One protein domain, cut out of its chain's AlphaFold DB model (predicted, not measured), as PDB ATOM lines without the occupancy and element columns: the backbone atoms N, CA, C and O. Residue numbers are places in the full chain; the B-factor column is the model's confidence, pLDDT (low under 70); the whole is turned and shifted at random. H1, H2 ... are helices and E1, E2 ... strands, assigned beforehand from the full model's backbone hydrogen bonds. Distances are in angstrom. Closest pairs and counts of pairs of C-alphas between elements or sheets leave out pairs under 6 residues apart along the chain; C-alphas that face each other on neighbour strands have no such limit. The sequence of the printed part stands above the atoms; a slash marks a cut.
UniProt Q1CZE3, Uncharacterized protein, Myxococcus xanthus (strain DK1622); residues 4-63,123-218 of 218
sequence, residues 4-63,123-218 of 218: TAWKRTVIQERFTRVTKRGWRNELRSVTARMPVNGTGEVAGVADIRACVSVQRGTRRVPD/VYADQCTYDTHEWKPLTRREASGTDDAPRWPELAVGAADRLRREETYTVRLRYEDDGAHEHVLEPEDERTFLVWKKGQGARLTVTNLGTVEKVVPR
ATOM      1  N   THR A   4      39.260  43.769 -45.426       94.38
ATOM      2  CA  THR A   4      38.000  43.042 -45.271       94.38
ATOM      3  C   THR A   4      36.884  44.011 -44.933       94.38
ATOM      4  O   THR A   4      37.108  45.015 -44.258       94.38
ATOM      5  N   ALA A   5      35.677  43.711 -45.388       96.06
ATOM      6  CA  ALA A   5      34.473  44.414 -44.994       96.06
ATOM      7  C   ALA A   5      33.360  43.405 -44.734       96.06
ATOM      8  O   ALA A   5      33.296  42.349 -45.367       96.06
ATOM      9  N   TRP A   6      32.477  43.738 -43.807       97.25
ATOM     10  CA  TRP A   6      31.298  42.940 -43.521       97.25
ATOM     11  C   TRP A   6      30.091  43.847 -43.322       97.25
ATOM     12  O   TRP A   6      30.196  45.012 -42.925       97.25
ATOM     13  N   LYS A   7      28.927  43.279 -43.601       97.69
ATOM     14  CA  LYS A   7      27.631  43.909 -43.428       97.69
ATOM     15  C   LYS A   7      26.663  42.866 -42.887       97.69
ATOM     16  O   LYS A   7      26.518  41.796 -43.469       97.69
ATOM     17  N   ARG A   8      26.009  43.166 -41.770       97.75
ATOM     18  CA  ARG A   8      25.030  42.294 -41.115       97.75
ATOM     19  C   ARG A   8      23.738  43.057 -40.867       97.75
ATOM     20  O   ARG A   8      23.748  44.126 -40.257       97.75
ATOM     21  N   THR A   9      22.626  42.479 -41.300       97.25
ATOM     22  CA  THR A   9      21.287  43.057 -41.176       97.25
ATOM     23  C   THR A   9      20.395  42.129 -40.362       97.25
ATOM     24  O   THR A   9      20.278  40.939 -40.649       97.25
ATOM     25  N   VAL A  10      19.731  42.684 -39.352       96.56
ATOM     26  CA  VAL A  10      18.674  42.011 -38.594       96.56
ATOM     27  C   VAL A  10      17.348  42.653 -38.964       96.56
ATOM     28  O   VAL A  10      17.161  43.863 -38.809       96.56
ATOM     29  N   ILE A  11      16.418  41.834 -39.439       96.25
ATOM     30  CA  ILE A  11      15.058  42.236 -39.778       96.25
ATOM     31  C   ILE A  11      14.123  41.588 -38.764       96.25
ATOM     32  O   ILE A  11      14.032  40.365 -38.670       96.25
ATOM     33  N   GLN A  12      13.423  42.420 -38.007       95.50
ATOM     34  CA  GLN A  12      12.309  41.996 -37.177       95.50
ATOM     35  C   GLN A  12      11.084  41.838 -38.058       95.50
ATOM     36  O   GLN A  12      10.683  42.786 -38.739       95.50
ATOM     37  N   GLU A  13      10.460  40.674 -38.009       96.56
ATOM     38  CA  GLU A  13       9.180  40.428 -38.650       96.56
ATOM     39  C   GLU A  13       8.129  40.153 -37.576       96.56
ATOM     40  O   GLU A  13       8.400  39.452 -36.603       96.56
ATOM     41  N   ARG A  14       6.924  40.694 -37.757       95.81
ATOM     42  CA  ARG A  14       5.770  40.469 -36.882       95.81
ATOM     43  C   ARG A  14       4.717  39.650 -37.598       95.81
ATOM     44  O   ARG A  14       4.346  39.974 -38.731       95.81
ATOM     45  N   PHE A  15       4.194  38.633 -36.923       96.44
ATOM     46  CA  PHE A  15       3.104  37.829 -37.453       96.44
ATOM     47  C   PHE A  15       1.796  38.610 -37.383       96.44
ATOM     48  O   PHE A  15       1.185  38.762 -36.325       96.44
ATOM     49  N   THR A  16       1.406  39.178 -38.517       95.31
ATOM     50  CA  THR A  16       0.374  40.210 -38.591       95.31
ATOM     51  C   THR A  16      -0.810  39.694 -39.381       95.31
ATOM     52  O   THR A  16      -0.639  39.048 -40.416       95.31
ATOM     53  N   ARG A  17      -2.018  40.006 -38.907       96.75
ATOM     54  CA  ARG A  17      -3.254  39.709 -39.628       96.75
ATOM     55  C   ARG A  17      -3.311  40.511 -40.927       96.75
ATOM     56  O   ARG A  17      -3.081  41.717 -40.935       96.75
ATOM     57  N   VAL A  18      -3.645  39.838 -42.017       97.94
ATOM     58  CA  VAL A  18      -3.757  40.401 -43.364       97.94
ATOM     59  C   VAL A  18      -4.983  39.837 -44.067       97.94
ATOM     60  O   VAL A  18      -5.414  38.722 -43.782       97.94
ATOM     61  N   THR A  19      -5.508  40.586 -45.031       98.25
ATOM     62  CA  THR A  19      -6.593  40.122 -45.900       98.25
ATOM     63  C   THR A  19      -6.030  39.715 -47.259       98.25
ATOM     64  O   THR A  19      -5.276  40.467 -47.882       98.25
ATOM     65  N   LYS A  20      -6.412  38.531 -47.742       98.06
ATOM     66  CA  LYS A  20      -6.028  37.989 -49.053       98.06
ATOM     67  C   LYS A  20      -7.252  37.571 -49.855       98.06
ATOM     68  O   LYS A  20      -8.369  37.539 -49.348       98.06
ATOM     69  N   ARG A  21      -7.029  37.259 -51.133       97.94
ATOM     70  CA  ARG A  21      -8.021  36.649 -52.025       97.94
ATOM     71  C   ARG A  21      -7.601  35.235 -52.392       97.94
ATOM     72  O   ARG A  21      -6.410  34.969 -52.543       97.94
ATOM     73  N   GLY A  22      -8.570  34.341 -52.526       97.50
ATOM     74  CA  GLY A  22      -8.342  32.949 -52.907       97.50
ATOM     75  C   GLY A  22      -9.593  32.317 -53.499       97.50
ATOM     76  O   GLY A  22     -10.701  32.831 -53.327       97.50
ATOM     77  N   TRP A  23      -9.420  31.216 -54.224       98.12
ATOM     78  CA  TRP A  23     -10.539  30.497 -54.821       98.12
ATOM     79  C   TRP A  23     -11.328  29.752 -53.752       98.12
ATOM     80  O   TRP A  23     -10.751  29.037 -52.934       98.12
ATOM     81  N   ARG A  24     -12.656  29.879 -53.767       97.50
ATOM     82  CA  ARG A  24     -13.530  29.313 -52.731       97.50
ATOM     83  C   ARG A  24     -13.314  27.813 -52.517       97.50
ATOM     84  O   ARG A  24     -13.366  27.357 -51.382       97.50
ATOM     85  N   ASN A  25     -13.063  27.065 -53.589       96.38
ATOM     86  CA  ASN A  25     -12.836  25.619 -53.545       96.38
ATOM     87  C   ASN A  25     -11.458  25.211 -52.987       96.38
ATOM     88  O   ASN A  25     -11.247  24.035 -52.702       96.38
ATOM     89  N   GLU A  26     -10.535  26.157 -52.825       96.56
ATOM     90  CA  GLU A  26      -9.195  25.941 -52.264       96.56
ATOM     91  C   GLU A  26      -9.083  26.443 -50.819       96.56
ATOM     92  O   GLU A  26      -8.187  26.034 -50.083       96.56
ATOM     93  N   LEU A  27     -10.006  27.307 -50.388       96.75
ATOM     94  CA  LEU A  27     -10.033  27.832 -49.029       96.75
ATOM     95  C   LEU A  27     -10.670  26.827 -48.069       96.75
ATOM     96  O   LEU A  27     -11.830  26.440 -48.213       96.75
ATOM     97  N   ARG A  28      -9.918  26.453 -47.035       95.75
ATOM     98  CA  ARG A  28     -10.404  25.665 -45.898       95.75
ATOM     99  C   ARG A  28     -10.248  26.492 -44.643       95.75
ATOM    100  O   ARG A  28      -9.154  26.990 -44.403       95.75
ATOM    101  N   SER A  29     -11.315  26.637 -43.861       95.44
ATOM    102  CA  SER A  29     -11.225  27.370 -42.600       95.44
ATOM    103  C   SER A  29     -10.302  26.632 -41.635       95.44
ATOM    104  O   SER A  29     -10.456  25.432 -41.410       95.44
ATOM    105  N   VAL A  30      -9.324  27.360 -41.107       96.38
ATOM    106  CA  VAL A  30      -8.322  26.848 -40.171       96.38
ATOM    107  C   VAL A  30      -8.069  27.927 -39.131       96.38
ATOM    108  O   VAL A  30      -7.779  29.071 -39.483       96.38
ATOM    109  N   THR A  31      -8.152  27.570 -37.854       95.38
ATOM    110  CA  THR A  31      -7.848  28.495 -36.760       95.38
ATOM    111  C   THR A  31      -6.369  28.867 -36.780       95.38
ATOM    112  O   THR A  31      -5.501  27.997 -36.855       95.38
ATOM    113  N   ALA A  32      -6.081  30.166 -36.720       95.75
ATOM    114  CA  ALA A  32      -4.710  30.648 -36.637       95.75
ATOM    115  C   ALA A  32      -4.100  30.317 -35.267       95.75
ATOM    116  O   ALA A  32      -4.771  30.405 -34.237       95.75
ATOM    117  N   ARG A  33      -2.809  29.981 -35.255       96.12
ATOM    118  CA  ARG A  33      -2.009  29.813 -34.038       96.12
ATOM    119  C   ARG A  33      -0.901  30.851 -34.059       96.12
ATOM    120  O   ARG A  33      -0.120  30.890 -35.007       96.12
ATOM    121  N   MET A  34      -0.848  31.693 -33.033       94.94
ATOM    122  CA  MET A  34       0.191  32.712 -32.924       94.94
ATOM    123  C   MET A  34       1.547  32.072 -32.602       94.94
ATOM    124  O   MET A  34       1.582  31.082 -31.864       94.94
ATOM    125  N   PRO A  35       2.652  32.616 -33.137       95.25
ATOM    126  CA  PRO A  35       3.985  32.174 -32.770       95.25
ATOM    127  C   PRO A  35       4.290  32.521 -31.315       95.25
ATOM    128  O   PRO A  35       3.814  33.529 -30.787       95.25
ATOM    129  N   VAL A  36       5.148  31.709 -30.708       91.62
ATOM    130  CA  VAL A  36       5.801  32.002 -29.432       91.62
ATOM    131  C   VAL A  36       7.297  32.089 -29.702       91.62
ATOM    132  O   VAL A  36       7.899  31.142 -30.212       91.62
ATOM    133  N   ASN A  37       7.887  33.248 -29.407       88.62
ATOM    134  CA  ASN A  37       9.297  33.554 -29.674       88.62
ATOM    135  C   ASN A  37       9.691  33.283 -31.138       88.62
ATOM    136  O   ASN A  37      10.740  32.710 -31.424       88.62
ATOM    137  N   GLY A  38       8.808  33.657 -32.067       89.19
ATOM    138  CA  GLY A  38       9.069  33.560 -33.501       89.19
ATOM    139  C   GLY A  38       8.869  32.181 -34.128       89.19
ATOM    140  O   GLY A  38       9.264  31.998 -35.278       89.19
ATOM    141  N   THR A  39       8.283  31.219 -33.404       91.06
ATOM    142  CA  THR A  39       8.091  29.847 -33.905       91.06
ATOM    143  C   THR A  39       6.721  29.262 -33.570       91.06
ATOM    144  O   THR A  39       6.047  29.691 -32.631       91.06
ATOM    145  N   GLY A  40       6.328  28.235 -34.329       92.50
ATOM    146  CA  GLY A  40       5.136  27.432 -34.061       92.50
ATOM    147  C   GLY A  40       3.842  28.023 -34.612       92.50
ATOM    148  O   GLY A  40       2.765  27.529 -34.291       92.50
ATOM    149  N   GLU A  41       3.903  29.048 -35.447       95.62
ATOM    150  CA  GLU A  41       2.730  29.692 -36.015       95.62
ATOM    151  C   GLU A  41       1.943  28.807 -36.995       95.62
ATOM    152  O   GLU A  41       2.476  27.918 -37.660       95.62
ATOM    153  N   VAL A  42       0.648  29.092 -37.113       96.69
ATOM    154  CA  VAL A  42      -0.226  28.626 -38.194       96.69
ATOM    155  C   VAL A  42      -0.993  29.846 -38.680       96.69
ATOM    156  O   VAL A  42      -1.730  30.453 -37.906       96.69
ATOM    157  N   ALA A  43      -0.835  30.214 -39.953       96.12
ATOM    158  CA  ALA A  43      -1.442  31.425 -40.519       96.12
ATOM    159  C   ALA A  43      -2.972  31.445 -40.416       96.12
ATOM    160  O   ALA A  43      -3.579  32.501 -40.211       96.12
ATOM    161  N   GLY A  44      -3.574  30.256 -40.513       96.69
ATOM    162  CA  GLY A  44      -5.013  30.069 -40.506       96.69
ATOM    163  C   GLY A  44      -5.691  30.662 -41.740       96.69
ATOM    164  O   GLY A  44      -5.082  31.345 -42.567       96.69
ATOM    165  N   VAL A  45      -6.980  30.385 -41.854       98.12
ATOM    166  CA  VAL A  45      -7.888  30.979 -42.831       98.12
ATOM    167  C   VAL A  45      -9.189  31.233 -42.087       98.12
ATOM    168  O   VAL A  45      -9.909  30.297 -41.720       98.12
ATOM    169  N   ALA A  46      -9.469  32.503 -41.843       97.00
ATOM    170  CA  ALA A  46     -10.645  32.967 -41.127       97.00
ATOM    171  C   ALA A  46     -11.443  33.942 -41.994       97.00
ATOM    172  O   ALA A  46     -10.951  34.461 -42.998       97.00
ATOM    173  N   ASP A  47     -12.691  34.182 -41.598       96.50
ATOM    174  CA  ASP A  47     -13.535  35.244 -42.144       96.50
ATOM    175  C   ASP A  47     -13.628  35.255 -43.682       96.50
ATOM    176  O   ASP A  47     -13.532  36.310 -44.315       96.50
ATOM    177  N   ILE A  48     -13.809  34.069 -44.285       97.69
ATOM    178  CA  ILE A  48     -14.019  33.910 -45.733       97.69
ATOM    179  C   ILE A  48     -15.315  34.634 -46.121       97.69
ATOM    180  O   ILE A  48     -16.406  34.239 -45.709       97.69
ATOM    181  N   ARG A  49     -15.199  35.689 -46.926       97.75
ATOM    182  CA  ARG A  49     -16.283  36.619 -47.264       97.75
ATOM    183  C   ARG A  49     -16.123  37.190 -48.675       97.75
ATOM    184  O   ARG A  49     -15.195  36.837 -49.398       97.75
ATOM    185  N   ALA A  50     -17.061  38.057 -49.066       97.06
ATOM    186  CA  ALA A  50     -17.059  38.800 -50.333       97.06
ATOM    187  C   ALA A  50     -16.678  37.938 -51.555       97.06
ATOM    188  O   ALA A  50     -15.763  38.267 -52.307       97.06
ATOM    189  N   CYS A  51     -17.354  36.799 -51.705       97.81
ATOM    190  CA  CYS A  51     -17.139  35.895 -52.825       97.81
ATOM    191  C   CYS A  51     -17.775  36.464 -54.092       97.81
ATOM    192  O   CYS A  51     -18.961  36.793 -54.097       97.81
ATOM    193  N   VAL A  52     -16.984  36.558 -55.156       97.94
ATOM    194  CA  VAL A  52     -17.429  37.031 -56.467       97.94
ATOM    195  C   VAL A  52     -17.018  36.040 -57.545       97.94
ATOM    196  O   VAL A  52     -15.881  35.563 -57.562       97.94
ATOM    197  N   SER A  53     -17.947  35.740 -58.451       97.75
ATOM    198  CA  SER A  53     -17.668  34.910 -59.620       97.75
ATOM    199  C   SER A  53     -16.814  35.705 -60.602       97.75
ATOM    200  O   SER A  53     -17.236  36.741 -61.122       97.75
ATOM    201  N   VAL A  54     -15.588  35.244 -60.826       97.75
ATOM    202  CA  VAL A  54     -14.621  35.869 -61.735       97.75
ATOM    203  C   VAL A  54     -14.030  34.819 -62.663       97.75
ATOM    204  O   VAL A  54     -14.011  33.624 -62.358       97.75
ATOM    205  N   GLN A  55     -13.555  35.250 -63.830       97.12
ATOM    206  CA  GLN A  55     -12.933  34.334 -64.775       97.12
ATOM    207  C   GLN A  55     -11.627  33.785 -64.179       97.12
ATOM    208  O   GLN A  55     -10.688  34.531 -63.910       97.12
ATOM    209  N   ARG A  56     -11.566  32.466 -63.991       95.94
ATOM    210  CA  ARG A  56     -10.396  31.733 -63.485       95.94
ATOM    211  C   ARG A  56      -9.493  31.239 -64.608       95.94
ATOM    212  O   ARG A  56      -8.291  31.080 -64.416       95.94
ATOM    213  N   GLY A  57     -10.068  30.967 -65.772       96.38
ATOM    214  CA  GLY A  57      -9.319  30.444 -66.904       96.38
ATOM    215  C   GLY A  57     -10.147  30.369 -68.174       96.38
ATOM    216  O   GLY A  57     -11.177  31.031 -68.319       96.38
ATOM    217  N   THR A  58      -9.674  29.552 -69.112       97.38
ATOM    218  CA  THR A  58     -10.398  29.229 -70.343       97.38
ATOM    219  C   THR A  58     -10.344  27.731 -70.592       97.38
ATOM    220  O   THR A  58      -9.373  27.069 -70.220       97.38
ATOM    221  N   ARG A  59     -11.380  27.196 -71.231       97.25
ATOM    222  CA  ARG A  59     -11.390  25.827 -71.752       97.25
ATOM    223  C   ARG A  59     -11.464  25.858 -73.271       97.25
ATOM    224  O   ARG A  59     -12.081  26.754 -73.847       97.25
ATOM    225  N   ARG A  60     -10.838  24.874 -73.912       97.38
ATOM    226  CA  ARG A  60     -10.966  24.656 -75.355       97.38
ATOM    227  C   ARG A  60     -12.193  23.797 -75.611       97.38
ATOM    228  O   ARG A  60     -12.293  22.713 -75.044       97.38
ATOM    229  N   VAL A  61     -13.091  24.275 -76.460       97.00
ATOM    230  CA  VAL A  61     -14.295  23.548 -76.871       97.00
ATOM    231  C   VAL A  61     -14.232  23.348 -78.382       97.00
ATOM    232  O   VAL A  61     -14.021  24.339 -79.088       97.00
ATOM    233  N   PRO A  62     -14.357  22.104 -78.882       96.25
ATOM    234  CA  PRO A  62     -14.449  21.848 -80.315       96.25
ATOM    235  C   PRO A  62     -15.596  22.656 -80.929       96.25
ATOM    236  O   PRO A  62     -16.718  22.603 -80.427       96.25
ATOM    237  N   ASP A  63     -15.320  23.405 -81.995       96.25
ATOM    238  CA  ASP A  63     -16.305  24.283 -82.645       96.25
ATOM    239  C   ASP A  63     -16.329  24.148 -84.176       96.25
ATOM    240  O   ASP A  63     -16.825  25.022 -84.892       96.25
ATOM    241  N   VAL A 123     -13.935  30.148 -68.206       97.50
ATOM    242  CA  VAL A 123     -14.316  29.339 -67.043       97.50
ATOM    243  C   VAL A 123     -14.328  30.251 -65.828       97.50
ATOM    244  O   VAL A 123     -13.300  30.839 -65.483       97.50
ATOM    245  N   TYR A 124     -15.490  30.362 -65.192       97.81
ATOM    246  CA  TYR A 124     -15.695  31.182 -64.003       97.81
ATOM    247  C   TYR A 124     -15.597  30.340 -62.733       97.81
ATOM    248  O   TYR A 124     -15.954  29.161 -62.726       97.81
ATOM    249  N   ALA A 125     -15.096  30.952 -61.667       98.06
ATOM    250  CA  ALA A 125     -15.097  30.385 -60.326       98.06
ATOM    251  C   ALA A 125     -15.211  31.506 -59.288       98.06
ATOM    252  O   ALA A 125     -14.881  32.661 -59.562       98.06
ATOM    253  N   ASP A 126     -15.637  31.150 -58.079       98.38
ATOM    254  CA  ASP A 126     -15.761  32.117 -56.995       98.38
ATOM    255  C   ASP A 126     -14.401  32.416 -56.369       98.38
ATOM    256  O   ASP A 126     -13.724  31.524 -55.841       98.38
ATOM    257  N   GLN A 127     -14.016  33.687 -56.388       98.38
ATOM    258  CA  GLN A 127     -12.886  34.208 -55.633       98.38
ATOM    259  C   GLN A 127     -13.416  34.956 -54.410       98.38
ATOM    260  O   GLN A 127     -14.215  35.880 -54.540       98.38
ATOM    261  N   CYS A 128     -12.969  34.562 -53.223       98.50
ATOM    262  CA  CYS A 128     -13.383  35.149 -51.950       98.50
ATOM    263  C   CYS A 128     -12.226  35.904 -51.304       98.50
ATOM    264  O   CYS A 128     -11.057  35.558 -51.502       98.50
ATOM    265  N   THR A 129     -12.551  36.904 -50.491       98.44
ATOM    266  CA  THR A 129     -11.603  37.480 -49.538       98.44
ATOM    267  C   THR A 129     -11.594  36.653 -48.256       98.44
ATOM    268  O   THR A 129     -12.596  36.046 -47.888       98.44
ATOM    269  N   TYR A 130     -10.456  36.586 -47.582       98.44
ATOM    270  CA  TYR A 130     -10.312  35.912 -46.294       98.44
ATOM    271  C   TYR A 130      -9.204  36.583 -45.493       98.44
ATOM    272  O   TYR A 130      -8.323  37.232 -46.066       98.44
ATOM    273  N   ASP A 131      -9.234  36.400 -44.179       98.38
ATOM    274  CA  ASP A 131      -8.175  36.865 -43.298       98.38
ATOM    275  C   ASP A 131      -7.242  35.713 -42.920       98.38
ATOM    276  O   ASP A 131      -7.655  34.575 -42.689       98.38
ATOM    277  N   THR A 132      -5.954  36.020 -42.883       98.19
ATOM    278  CA  THR A 132      -4.872  35.099 -42.537       98.19
ATOM    279  C   THR A 132      -3.760  35.880 -41.843       98.19
ATOM    280  O   THR A 132      -3.910  37.079 -41.599       98.19
ATOM    281  N   HIS A 133      -2.650  35.233 -41.512       97.44
ATOM    282  CA  HIS A 133      -1.492  35.894 -40.924       97.44
ATOM    283  C   HIS A 133      -0.251  35.700 -41.785       97.44
ATOM    284  O   HIS A 133      -0.028  34.643 -42.374       97.44
ATOM    285  N   GLU A 134       0.575  36.736 -41.843       97.06
ATOM    286  CA  GLU A 134       1.865  36.703 -42.516       97.06
ATOM    287  C   GLU A 134       2.919  37.410 -41.678       97.06
ATOM    288  O   GLU A 134       2.641  38.386 -40.980       97.06
ATOM    289  N   TRP A 135       4.157  36.956 -41.817       97.06
ATOM    290  CA  TRP A 135       5.314  37.683 -41.326       97.06
ATOM    291  C   TRP A 135       5.501  38.962 -42.144       97.06
ATOM    292  O   TRP A 135       5.732  38.914 -43.354       97.06
ATOM    293  N   LYS A 136       5.356  40.116 -41.490       96.19
ATOM    294  CA  LYS A 136       5.586  41.433 -42.092       96.19
ATOM    295  C   LYS A 136       6.791  42.099 -41.437       96.19
ATOM    296  O   LYS A 136       6.886  42.058 -40.211       96.19
ATOM    297  N   PRO A 137       7.696  42.720 -42.212       95.38
ATOM    298  CA  PRO A 137       8.825  43.439 -41.642       95.38
ATOM    299  C   PRO A 137       8.318  44.604 -40.789       95.38
ATOM    300  O   PRO A 137       7.486  45.392 -41.234       95.38
ATOM    301  N   LEU A 138       8.821  44.696 -39.562       94.06
ATOM    302  CA  LEU A 138       8.483  45.739 -38.596       94.06
ATOM    303  C   LEU A 138       9.633  46.730 -38.424       94.06
ATOM    304  O   LEU A 138       9.428  47.939 -38.387       94.06
ATOM    305  N   THR A 139      10.855  46.227 -38.283       94.38
ATOM    306  CA  THR A 139      12.050  47.047 -38.070       94.38
ATOM    307  C   THR A 139      13.249  46.369 -38.708       94.38
ATOM    308  O   THR A 139      13.335  45.145 -38.753       94.38
ATOM    309  N   ARG A 140      14.187  47.178 -39.203       95.19
ATOM    310  CA  ARG A 140      15.474  46.714 -39.715       95.19
ATOM    311  C   ARG A 140      16.604  47.429 -38.987       95.19
ATOM    312  O   ARG A 140      16.529  48.641 -38.773       95.19
ATOM    313  N   ARG A 141      17.651  46.694 -38.634       96.56
ATOM    314  CA  ARG A 141      18.906  47.249 -38.124       96.56
ATOM    315  C   ARG A 141      20.062  46.661 -38.895       96.56
ATOM    316  O   ARG A 141      20.034  45.499 -39.281       96.56
ATOM    317  N   GLU A 142      21.067  47.488 -39.096       97.12
ATOM    318  CA  GLU A 142      22.244  47.160 -39.876       97.12
ATOM    319  C   GLU A 142      23.474  47.506 -39.046       97.12
ATOM    320  O   GLU A 142      23.498  48.528 -38.357       97.12
ATOM    321  N   ALA A 143      24.475  46.641 -39.105       97.50
ATOM    322  CA  ALA A 143      25.821  46.928 -38.659       97.50
ATOM    323  C   ALA A 143      26.781  46.592 -39.798       97.50
ATOM    324  O   ALA A 143      26.574  45.639 -40.551       97.50
ATOM    325  N   SER A 144      27.835  47.380 -39.917       97.12
ATOM    326  CA  SER A 144      28.916  47.138 -40.856       97.12
ATOM    327  C   SER A 144      30.242  47.506 -40.211       97.12
ATOM    328  O   SER A 144      30.293  48.208 -39.191       97.12
ATOM    329  N   GLY A 145      31.314  46.997 -40.796       96.25
ATOM    330  CA  GLY A 145      32.664  47.233 -40.322       96.25
ATOM    331  C   GLY A 145      33.697  46.863 -41.372       96.25
ATOM    332  O   GLY A 145      33.389  46.244 -42.398       96.25
ATOM    333  N   THR A 146      34.921  47.306 -41.124       94.69
ATOM    334  CA  THR A 146      36.081  47.095 -41.984       94.69
ATOM    335  C   THR A 146      37.255  46.683 -41.123       94.69
ATOM    336  O   THR A 146      37.555  47.368 -40.146       94.69
ATOM    337  N   ASP A 147      37.942  45.612 -41.512       90.56
ATOM    338  CA  ASP A 147      39.118  45.084 -40.811       90.56
ATOM    339  C   ASP A 147      38.890  44.750 -39.315       90.56
ATOM    340  O   ASP A 147      39.851  44.582 -38.564       90.56
ATOM    341  N   ASP A 148      37.632  44.620 -38.887       90.62
ATOM    342  CA  ASP A 148      37.201  44.231 -37.543       90.62
ATOM    343  C   ASP A 148      36.320  42.967 -37.567       90.62
ATOM    344  O   ASP A 148      35.901  42.476 -38.618       90.62
ATOM    345  N   ALA A 149      36.056  42.410 -36.382       90.50
ATOM    346  CA  ALA A 149      35.218  41.225 -36.247       90.50
ATOM    347  C   ALA A 149      33.733  41.555 -36.521       90.50
ATOM    348  O   ALA A 149      33.217  42.534 -35.964       90.50
ATOM    349  N   PRO A 150      33.012  40.728 -37.307       95.00
ATOM    350  CA  PRO A 150      31.594  40.932 -37.559       95.00
ATOM    351  C   PRO A 150      30.764  40.856 -36.282       95.00
ATOM    352  O   PRO A 150      30.928  39.961 -35.457       95.00
ATOM    353  N   ARG A 151      29.791  41.755 -36.144       95.19
ATOM    354  CA  ARG A 151      28.841  41.754 -35.023       95.19
ATOM    355  C   ARG A 151      27.420  41.942 -35.521       95.19
ATOM    356  O   ARG A 151      27.180  42.632 -36.510       95.19
ATOM    357  N   TRP A 152      26.472  41.332 -34.821       95.81
ATOM    358  CA  TRP A 152      25.056  41.565 -35.077       95.81
ATOM    359  C   TRP A 152      24.607  42.847 -34.366       95.81
ATOM    360  O   TRP A 152      24.978  43.045 -33.209       95.81
ATOM    361  N   PRO A 153      23.815  43.721 -35.013       95.12
ATOM    362  CA  PRO A 153      23.166  44.818 -34.311       95.12
ATOM    363  C   PRO A 153      22.159  44.272 -33.289       95.12
ATOM    364  O   PRO A 153      21.458  43.293 -33.554       95.12
ATOM    365  N   GLU A 154      22.065  44.923 -32.131       91.25
ATOM    366  CA  GLU A 154      21.087  44.564 -31.103       91.25
ATOM    367  C   GLU A 154      19.672  44.958 -31.524       91.25
ATOM    368  O   GLU A 154      19.427  46.055 -32.041       91.25
ATOM    369  N   LEU A 155      18.722  44.055 -31.284       89.44
ATOM    370  CA  LEU A 155      17.316  44.315 -31.532       89.44
ATOM    371  C   LEU A 155      16.432  43.487 -30.593       89.44
ATOM    372  O   LEU A 155      16.526  42.261 -30.559       89.44
ATOM    373  N   ALA A 156      15.569  44.169 -29.841       85.75
ATOM    374  CA  ALA A 156      14.600  43.535 -28.956       85.75
ATOM    375  C   ALA A 156      13.446  42.903 -29.753       85.75
ATOM    376  O   ALA A 156      12.987  43.465 -30.748       85.75
ATOM    377  N   VAL A 157      12.962  41.747 -29.296       86.56
ATOM    378  CA  VAL A 157      11.964  40.925 -29.998       86.56
ATOM    379  C   VAL A 157      10.783  40.675 -29.067       86.56
ATOM    380  O   VAL A 157      10.977  40.257 -27.927       86.56
ATOM    381  N   GLY A 158       9.562  40.945 -29.531       85.94
ATOM    382  CA  GLY A 158       8.345  40.573 -28.812       85.94
ATOM    383  C   GLY A 158       7.987  39.096 -28.999       85.94
ATOM    384  O   GLY A 158       8.484  38.430 -29.901       85.94
ATOM    385  N   ALA A 159       7.057  38.581 -28.190       85.12
ATOM    386  CA  ALA A 159       6.658  37.168 -28.236       85.12
ATOM    387  C   ALA A 159       6.092  36.715 -29.602       85.12
ATOM    388  O   ALA A 159       6.269  35.559 -29.982       85.12
ATOM    389  N   ALA A 160       5.444  37.623 -30.342       89.69
ATOM    390  CA  ALA A 160       4.863  37.369 -31.667       89.69
ATOM    391  C   ALA A 160       5.788  37.761 -32.839       89.69
ATOM    392  O   ALA A 160       5.353  37.783 -33.995       89.69
ATOM    393  N   ASP A 161       7.039  38.109 -32.543       94.31
ATOM    394  CA  ASP A 161       8.018  38.559 -33.522       94.31
ATOM    395  C   ASP A 161       9.055  37.458 -33.786       94.31
ATOM    396  O   ASP A 161       9.318  36.611 -32.929       94.31
ATOM    397  N   ARG A 162       9.676  37.482 -34.965       94.62
ATOM    398  CA  ARG A 162      10.856  36.672 -35.293       94.62
ATOM    399  C   ARG A 162      11.960  37.546 -35.870       94.62
ATOM    400  O   ARG A 162      11.695  38.629 -36.393       94.62
ATOM    401  N   LEU A 163      13.191  37.047 -35.811       94.94
ATOM    402  CA  LEU A 163      14.343  37.687 -36.439       94.94
ATOM    403  C   LEU A 163      14.754  36.937 -37.698       94.94
ATOM    404  O   LEU A 163      15.047  35.743 -37.646       94.94
ATOM    405  N   ARG A 164      14.857  37.664 -38.806       95.00
ATOM    406  CA  ARG A 164      15.572  37.231 -40.003       95.00
ATOM    407  C   ARG A 164      16.939  37.902 -40.025       95.00
ATOM    408  O   ARG A 164      17.047  39.103 -39.775       95.00
ATOM    409  N   ARG A 165      17.978  37.120 -40.290       95.06
ATOM    410  CA  ARG A 165      19.367  37.576 -40.337       95.06
ATOM    411  C   ARG A 165      19.889  37.464 -41.757       95.06
ATOM    412  O   ARG A 165      19.660  36.453 -42.412       95.06
ATOM    413  N   GLU A 166      20.567  38.506 -42.202       95.88
ATOM    414  CA  GLU A 166      21.220  38.583 -43.504       95.88
ATOM    415  C   GLU A 166      22.655  39.051 -43.282       95.88
ATOM    416  O   GLU A 166      22.899  39.955 -42.479       95.88
ATOM    417  N   GLU A 167      23.604  38.436 -43.974       96.31
ATOM    418  CA  GLU A 167      25.015  38.783 -43.872       96.31
ATOM    419  C   GLU A 167      25.672  38.825 -45.244       96.31
ATOM    420  O   GLU A 167      25.256  38.160 -46.191       96.31
ATOM    421  N   THR A 168      26.671  39.687 -45.364       96.56
ATOM    422  CA  THR A 168      27.465  39.856 -46.572       96.56
ATOM    423  C   THR A 168      28.895  40.136 -46.158       96.56
ATOM    424  O   THR A 168      29.155  40.996 -45.308       96.56
ATOM    425  N   TYR A 169      29.817  39.413 -46.776       96.62
ATOM    426  CA  TYR A 169      31.241  39.491 -46.509       96.62
ATOM    427  C   TYR A 169      31.987  39.859 -47.772       96.62
ATOM    428  O   TYR A 169      31.640  39.428 -48.866       96.62
ATOM    429  N   THR A 170      33.040  40.646 -47.615       95.81
ATOM    430  CA  THR A 170      33.863  41.088 -48.731       95.81
ATOM    431  C   THR A 170      35.325  41.032 -48.323       95.81
ATOM    432  O   THR A 170      35.728  41.633 -47.325       95.81
ATOM    433  N   VAL A 171      36.143  40.345 -49.116       94.19
ATOM    434  CA  VAL A 171      37.601  40.327 -48.969       94.19
ATOM    435  C   VAL A 171      38.213  40.932 -50.219       94.19
ATOM    436  O   VAL A 171      37.952  40.473 -51.330       94.19
ATOM    437  N   ARG A 172      39.042  41.958 -50.038       92.88
ATOM    438  CA  ARG A 172      39.733  42.642 -51.131       92.88
ATOM    439  C   ARG A 172      41.174  42.174 -51.212       92.88
ATOM    440  O   ARG A 172      41.937  42.206 -50.239       92.88
ATOM    441  N   LEU A 173      41.557  41.731 -52.397       91.00
ATOM    442  CA  LEU A 173      42.889  41.249 -52.709       91.00
ATOM    443  C   LEU A 173      43.474  42.145 -53.783       91.00
ATOM    444  O   LEU A 173      42.837  42.394 -54.795       91.00
ATOM    445  N   ARG A 174      44.706  42.596 -53.568       89.38
ATOM    446  CA  ARG A 174      45.515  43.220 -54.608       89.38
ATOM    447  C   ARG A 174      46.642  42.268 -54.967       89.38
ATOM    448  O   ARG A 174      47.277  41.727 -54.056       89.38
ATOM    449  N   TYR A 175      46.859  42.069 -56.256       86.06
ATOM    450  CA  TYR A 175      47.975  41.300 -56.795       86.06
ATOM    451  C   TYR A 175      48.574  42.031 -57.996       86.06
ATOM    452  O   TYR A 175      47.943  42.928 -58.558       86.06
ATOM    453  N   GLU A 176      49.809  41.680 -58.336       83.94
ATOM    454  CA  GLU A 176      50.516  42.238 -59.484       83.94
ATOM    455  C   GLU A 176      50.791  41.122 -60.492       83.94
ATOM    456  O   GLU A 176      51.379  40.103 -60.128       83.94
ATOM    457  N   ASP A 177      50.312  41.308 -61.720       75.00
ATOM    458  CA  ASP A 177      50.514  40.422 -62.872       75.00
ATOM    459  C   ASP A 177      50.314  41.264 -64.141       75.00
ATOM    460  O   ASP A 177      49.186  41.576 -64.492       75.00
ATOM    461  N   ASP A 178      51.404  41.756 -64.737       77.56
ATOM    462  CA  ASP A 178      51.384  42.769 -65.816       77.56
ATOM    463  C   ASP A 178      50.599  44.063 -65.481       77.56
ATOM    464  O   ASP A 178      49.967  44.703 -66.320       77.56
ATOM    465  N   GLY A 179      50.633  44.467 -64.208       80.75
ATOM    466  CA  GLY A 179      49.907  45.628 -63.692       80.75
ATOM    467  C   GLY A 179      49.336  45.377 -62.300       80.75
ATOM    468  O   GLY A 179      49.447  44.282 -61.757       80.75
ATOM    469  N   ALA A 180      48.739  46.404 -61.691       85.06
ATOM    470  CA  ALA A 180      48.065  46.269 -60.401       85.06
ATOM    471  C   ALA A 180      46.599  45.856 -60.600       85.06
ATOM    472  O   ALA A 180      45.811  46.620 -61.156       85.06
ATOM    473  N   HIS A 181      46.224  44.687 -60.078       86.38
ATOM    474  CA  HIS A 181      44.869  44.143 -60.158       86.38
ATOM    475  C   HIS A 181      44.211  44.071 -58.777       86.38
ATOM    476  O   HIS A 181      44.871  43.785 -57.773       86.38
ATOM    477  N   GLU A 182      42.896  44.303 -58.725       88.06
ATOM    478  CA  GLU A 182      42.057  44.073 -57.544       88.06
ATOM    479  C   GLU A 182      41.098  42.910 -57.825       88.06
ATOM    480  O   GLU A 182      40.485  42.830 -58.887       88.06
ATOM    481  N   HIS A 183      40.968  42.005 -56.861       89.69
ATOM    482  CA  HIS A 183      40.002  40.919 -56.883       89.69
ATOM    483  C   HIS A 183      39.184  40.941 -55.596       89.69
ATOM    484  O   HIS A 183      39.724  41.137 -54.501       89.69
ATOM    485  N   VAL A 184      37.878  40.735 -55.738       92.31
ATOM    486  CA  VAL A 184      36.925  40.737 -54.634       92.31
ATOM    487  C   VAL A 184      36.392  39.327 -54.455       92.31
ATOM    488  O   VAL A 184      35.867  38.738 -55.395       92.31
ATOM    489  N   LEU A 185      36.525  38.805 -53.240       92.31
ATOM    490  CA  LEU A 185      35.866  37.575 -52.825       92.31
ATOM    491  C   LEU A 185      34.663  37.911 -51.956       92.31
ATOM    492  O   LEU A 185      34.738  38.808 -51.110       92.31
ATOM    493  N   GLU A 186      33.613  37.115 -52.102       94.31
ATOM    494  CA  GLU A 186      32.406  37.168 -51.282       94.31
ATOM    495  C   GLU A 186      32.257  35.838 -50.531       94.31
ATOM    496  O   GLU A 186      31.630  34.910 -51.038       94.31
ATOM    497  N   PRO A 187      32.901  35.680 -49.358       93.38
ATOM    498  CA  PRO A 187      32.719  34.488 -48.538       93.38
ATOM    499  C   PRO A 187      31.242  34.255 -48.201       93.38
ATOM    500  O   PRO A 187      30.543  35.191 -47.817       93.38
ATOM    501  N   GLU A 188      30.790  33.001 -48.290       92.25
ATOM    502  CA  GLU A 188      29.391  32.635 -48.017       92.25
ATOM    503  C   GLU A 188      29.028  32.717 -46.527       92.25
ATOM    504  O   GLU A 188      27.875  32.973 -46.190       92.25
ATOM    505  N   ASP A 189      30.004  32.511 -45.633       93.38
ATOM    506  CA  ASP A 189      29.791  32.466 -44.188       93.38
ATOM    507  C   ASP A 189      30.902  33.164 -43.382       93.38
ATOM    508  O   ASP A 189      32.025  33.403 -43.848       93.38
ATOM    509  N   GLU A 190      30.580  33.470 -42.121       93.06
ATOM    510  CA  GLU A 190      31.498  34.113 -41.177       93.06
ATOM    511  C   GLU A 190      32.782  33.307 -40.965       93.06
ATOM    512  O   GLU A 190      33.867  33.879 -40.843       93.06
ATOM    513  N   ARG A 191      32.687  31.974 -40.930       93.06
ATOM    514  CA  ARG A 191      33.840  31.107 -40.676       93.06
ATOM    515  C   ARG A 191      34.880  31.268 -41.780       93.06
ATOM    516  O   ARG A 191      36.063  31.371 -41.472       93.06
ATOM    517  N   THR A 192      34.443  31.301 -43.032       92.19
ATOM    518  CA  THR A 192      35.285  31.470 -44.217       92.19
ATOM    519  C   THR A 192      35.840  32.887 -44.286       92.19
ATOM    520  O   THR A 192      37.016  33.066 -44.600       92.19
ATOM    521  N   PHE A 193      35.033  33.889 -43.928       93.31
ATOM    522  CA  PHE A 193      35.471  35.279 -43.826       93.31
ATOM    523  C   PHE A 193      36.589  35.472 -42.789       93.31
ATOM    524  O   PHE A 193      37.618  36.068 -43.105       93.31
ATOM    525  N   LEU A 194      36.441  34.911 -41.584       91.94
ATOM    526  CA  LEU A 194      37.383  35.088 -40.469       91.94
ATOM    527  C   LEU A 194      38.762  34.440 -40.685       91.94
ATOM    528  O   LEU A 194      39.698  34.737 -39.940       91.94
ATOM    529  N   VAL A 195      38.919  33.575 -41.696       91.69
ATOM    530  CA  VAL A 195      40.241  33.048 -42.087       91.69
ATOM    531  C   VAL A 195      41.119  34.147 -42.692       91.69
ATOM    532  O   VAL A 195      42.343  34.055 -42.614       91.69
ATOM    533  N   TRP A 196      40.522  35.193 -43.269       90.31
ATOM    534  CA  TRP A 196      41.237  36.269 -43.947       90.31
ATOM    535  C   TRP A 196      41.609  37.392 -42.980       90.31
ATOM    536  O   TRP A 196      40.744  38.067 -42.427       90.31
ATOM    537  N   LYS A 197      42.911  37.656 -42.825       86.31
ATOM    538  CA  LYS A 197      43.425  38.769 -42.009       86.31
ATOM    539  C   LYS A 197      44.150  39.806 -42.848       86.31
ATOM    540  O   LYS A 197      44.851  39.474 -43.806       86.31
ATOM    541  N   LYS A 198      43.989  41.083 -42.500       85.25
ATOM    542  CA  LYS A 198      44.677  42.168 -43.204       85.25
ATOM    543  C   LYS A 198      46.184  41.927 -43.195       85.25
ATOM    544  O   LYS A 198      46.748  41.554 -42.172       85.25
ATOM    545  N   GLY A 199      46.821  42.105 -44.351       81.94
ATOM    546  CA  GLY A 199      48.247  41.819 -44.525       81.94
ATOM    547  C   GLY A 199      48.588  40.342 -44.761       81.94
ATOM    548  O   GLY A 199      49.725  40.046 -45.115       81.94
ATOM    549  N   GLN A 200      47.630  39.414 -44.658       84.88
ATOM    550  CA  GLN A 200      47.858  38.008 -44.990       84.88
ATOM    551  C   GLN A 200      48.079  37.830 -46.500       84.88
ATOM    552  O   GLN A 200      47.414  38.453 -47.346       84.88
ATOM    553  N   GLY A 201      49.044  36.973 -46.834       85.12
ATOM    554  CA  GLY A 201      49.286  36.532 -48.201       85.12
ATOM    555  C   GLY A 201      48.184  35.588 -48.683       85.12
ATOM    556  O   GLY A 201      47.547  34.894 -47.898       85.12
ATOM    557  N   ALA A 202      47.974  35.538 -49.992       88.38
ATOM    558  CA  ALA A 202      47.046  34.606 -50.620       88.38
ATOM    559  C   ALA A 202      47.743  33.920 -51.795       88.38
ATOM    560  O   ALA A 202      48.672  34.474 -52.387       88.38
ATOM    561  N   ARG A 203      47.318  32.707 -52.134       88.50
ATOM    562  CA  ARG A 203      47.675  32.051 -53.391       88.50
ATOM    563  C   ARG A 203      46.496  32.201 -54.346       88.50
ATOM    564  O   ARG A 203      45.410  31.717 -54.039       88.50
ATOM    565  N   LEU A 204      46.733  32.873 -55.470       87.44
ATOM    566  CA  LEU A 204      45.778  33.013 -56.563       87.44
ATOM    567  C   LEU A 204      46.160  32.045 -57.688       87.44
ATOM    568  O   LEU A 204      47.342  31.870 -57.980       87.44
ATOM    569  N   THR A 205      45.159  31.430 -58.304       86.81
ATOM    570  CA  THR A 205      45.277  30.711 -59.575       86.81
ATOM    571  C   THR A 205      44.551  31.542 -60.619       86.81
ATOM    572  O   THR A 205      43.345  31.760 -60.497       86.81
ATOM    573  N   VAL A 206      45.296  32.042 -61.601       84.19
ATOM    574  CA  VAL A 206      44.796  32.912 -62.668       84.19
ATOM    575  C   VAL A 206      44.930  32.159 -63.989       84.19
ATOM    576  O   VAL A 206      45.938  31.500 -64.235       84.19
ATOM    577  N   THR A 207      43.886  32.202 -64.809       83.44
ATOM    578  CA  THR A 207      43.877  31.608 -66.152       83.44
ATOM    579  C   THR A 207      44.713  32.453 -67.117       83.44
ATOM    580  O   THR A 207      44.904  33.646 -66.896       83.44
ATOM    581  N   ASN A 208      45.124  31.884 -68.254       76.81
ATOM    582  CA  ASN A 208      45.863  32.616 -69.300       76.81
ATOM    583  C   ASN A 208      45.093  33.824 -69.884       76.81
ATOM    584  O   ASN A 208      45.667  34.618 -70.620       76.81
ATOM    585  N   LEU A 209      43.793  33.945 -69.586       77.81
ATOM    586  CA  LEU A 209      42.920  35.056 -69.977       77.81
ATOM    587  C   LEU A 209      42.773  36.115 -68.863       77.81
ATOM    588  O   LEU A 209      41.898  36.973 -68.948       77.81
ATOM    589  N   GLY A 210      43.562  36.028 -67.785       72.31
ATOM    590  CA  GLY A 210      43.542  36.978 -66.666       72.31
ATOM    591  C   GLY A 210      42.389  36.783 -65.673       72.31
ATOM    592  O   GLY A 210      42.215  37.590 -64.763       72.31
ATOM    593  N   THR A 211      41.588  35.719 -65.810       80.56
ATOM    594  CA  THR A 211      40.481  35.433 -64.877       80.56
ATOM    595  C   THR A 211      40.989  34.653 -63.669       80.56
ATOM    596  O   THR A 211      41.635  33.619 -63.841       80.56
ATOM    597  N   VAL A 212      40.670  35.112 -62.457       82.44
ATOM    598  CA  VAL A 212      40.991  34.417 -61.201       82.44
ATOM    599  C   VAL A 212      40.041  33.228 -61.011       82.44
ATOM    600  O   VAL A 212      38.836  33.414 -60.883       82.44
ATOM    601  N   GLU A 213      40.581  32.010 -60.984       83.25
ATOM    602  CA  GLU A 213      39.820  30.754 -60.859       83.25
ATOM    603  C   GLU A 213      39.745  30.264 -59.406       83.25
ATOM    604  O   GLU A 213      38.747  29.688 -58.974       83.25
ATOM    605  N   LYS A 214      40.808  30.492 -58.627       84.81
ATOM    606  CA  LYS A 214      40.888  30.034 -57.238       84.81
ATOM    607  C   LYS A 214      41.701  30.993 -56.389       84.81
ATOM    608  O   LYS A 214      42.774  31.432 -56.798       84.81
ATOM    609  N   VAL A 215      41.239  31.241 -55.168       86.81
ATOM    610  CA  VAL A 215      42.001  31.984 -54.162       86.81
ATOM    611  C   VAL A 215      41.997  31.218 -52.845       86.81
ATOM    612  O   VAL A 215      40.945  30.815 -52.355       86.81
ATOM    613  N   VAL A 216      43.181  31.013 -52.266       87.25
ATOM    614  CA  VAL A 216      43.359  30.343 -50.970       87.25
ATOM    615  C   VAL A 216      44.232  31.216 -50.058       87.25
ATOM    616  O   VAL A 216      45.275  31.695 -50.518       87.25
ATOM    617  N   PRO A 217      43.852  31.440 -48.788       84.94
ATOM    618  CA  PRO A 217      44.698  32.157 -47.832       84.94
ATOM    619  C   PRO A 217      45.979  31.357 -47.517       84.94
ATOM    620  O   PRO A 217      45.967  30.126 -47.577       84.94
ATOM    621  N   ARG A 218      47.093  32.049 -47.233       78.56
ATOM    622  CA  ARG A 218      48.367  31.431 -46.807       78.56
ATOM    623  C   ARG A 218      48.520  31.387 -45.297       78.56
ATOM    624  O   ARG A 218      48.060  32.348 -44.641       78.56
TER     625      ARG A 218
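Overview. This is residues 4 to 63 and 123 to 218 of the 218 residues of an uncharacterized protein of Myxococcus xanthus (strain DK1622) (UniProt Q1CZE3). A long, narrow ribbon of antiparallel strands arches over and turns a corner where E1 and E3 bend; E2 pairs with E3 along the far limb, E4 and E5 make the opposite end, and the small hairpin of E6 and E7 sits near that end. The 156 printed residues hold E1, E2, E3, E4, E5, H1, E6 and E7 in chain order, mostly strand. The sheet's order is E2, E3, E1, E4, E5. The whole is extended, with a radius of gyration of the C-alphas of 25.8 A, and flat, spanning 70 by 56 by 19 A.

Along the chain. Find C-alpha 4 at (38.000, 43.042, -45.271); from there E1, residues 4 to 23, runs 51.0 A and bends by 75 degrees at residue 17. E2 is residues 46 to 63, 42.8 A. E3, residues 123 to 146, runs 59.0 A and bends by 78 degrees at residue 126. E4 is residues 161 to 176, 49.9 A; E5 is 180 to 185, H1 190 to 193, E6 202 to 206 and E7 212 to 217, ending at (44.698, 32.157, -47.832).

Arrangement. In the twisted sheet, look for N 8 and O 143, 2.8 A, between E1 and E3, and N 49 and O 129, 2.8 A, between E2 and E3. E4 is staggered: residues 161 to 171 pair with E1, as N 7 and O 168 at 2.9 A, and 171 to 176 with E5, as N 173 and O 183 at 2.9 A. H1, too short for an O i to N i+4 pair, only grazes the sheet. E6 and E7 form a hairpin, with N 203 and O 216 2.8 A apart; E4 and E6 are near each other.

Size, cuts and confidence. Residues 64 to 122 are not printed, and C-alphas 63 and 123 are 16.5 A apart. The links E1 to E2 and E3 to E4 are long. No printed residue has pLDDT under 70.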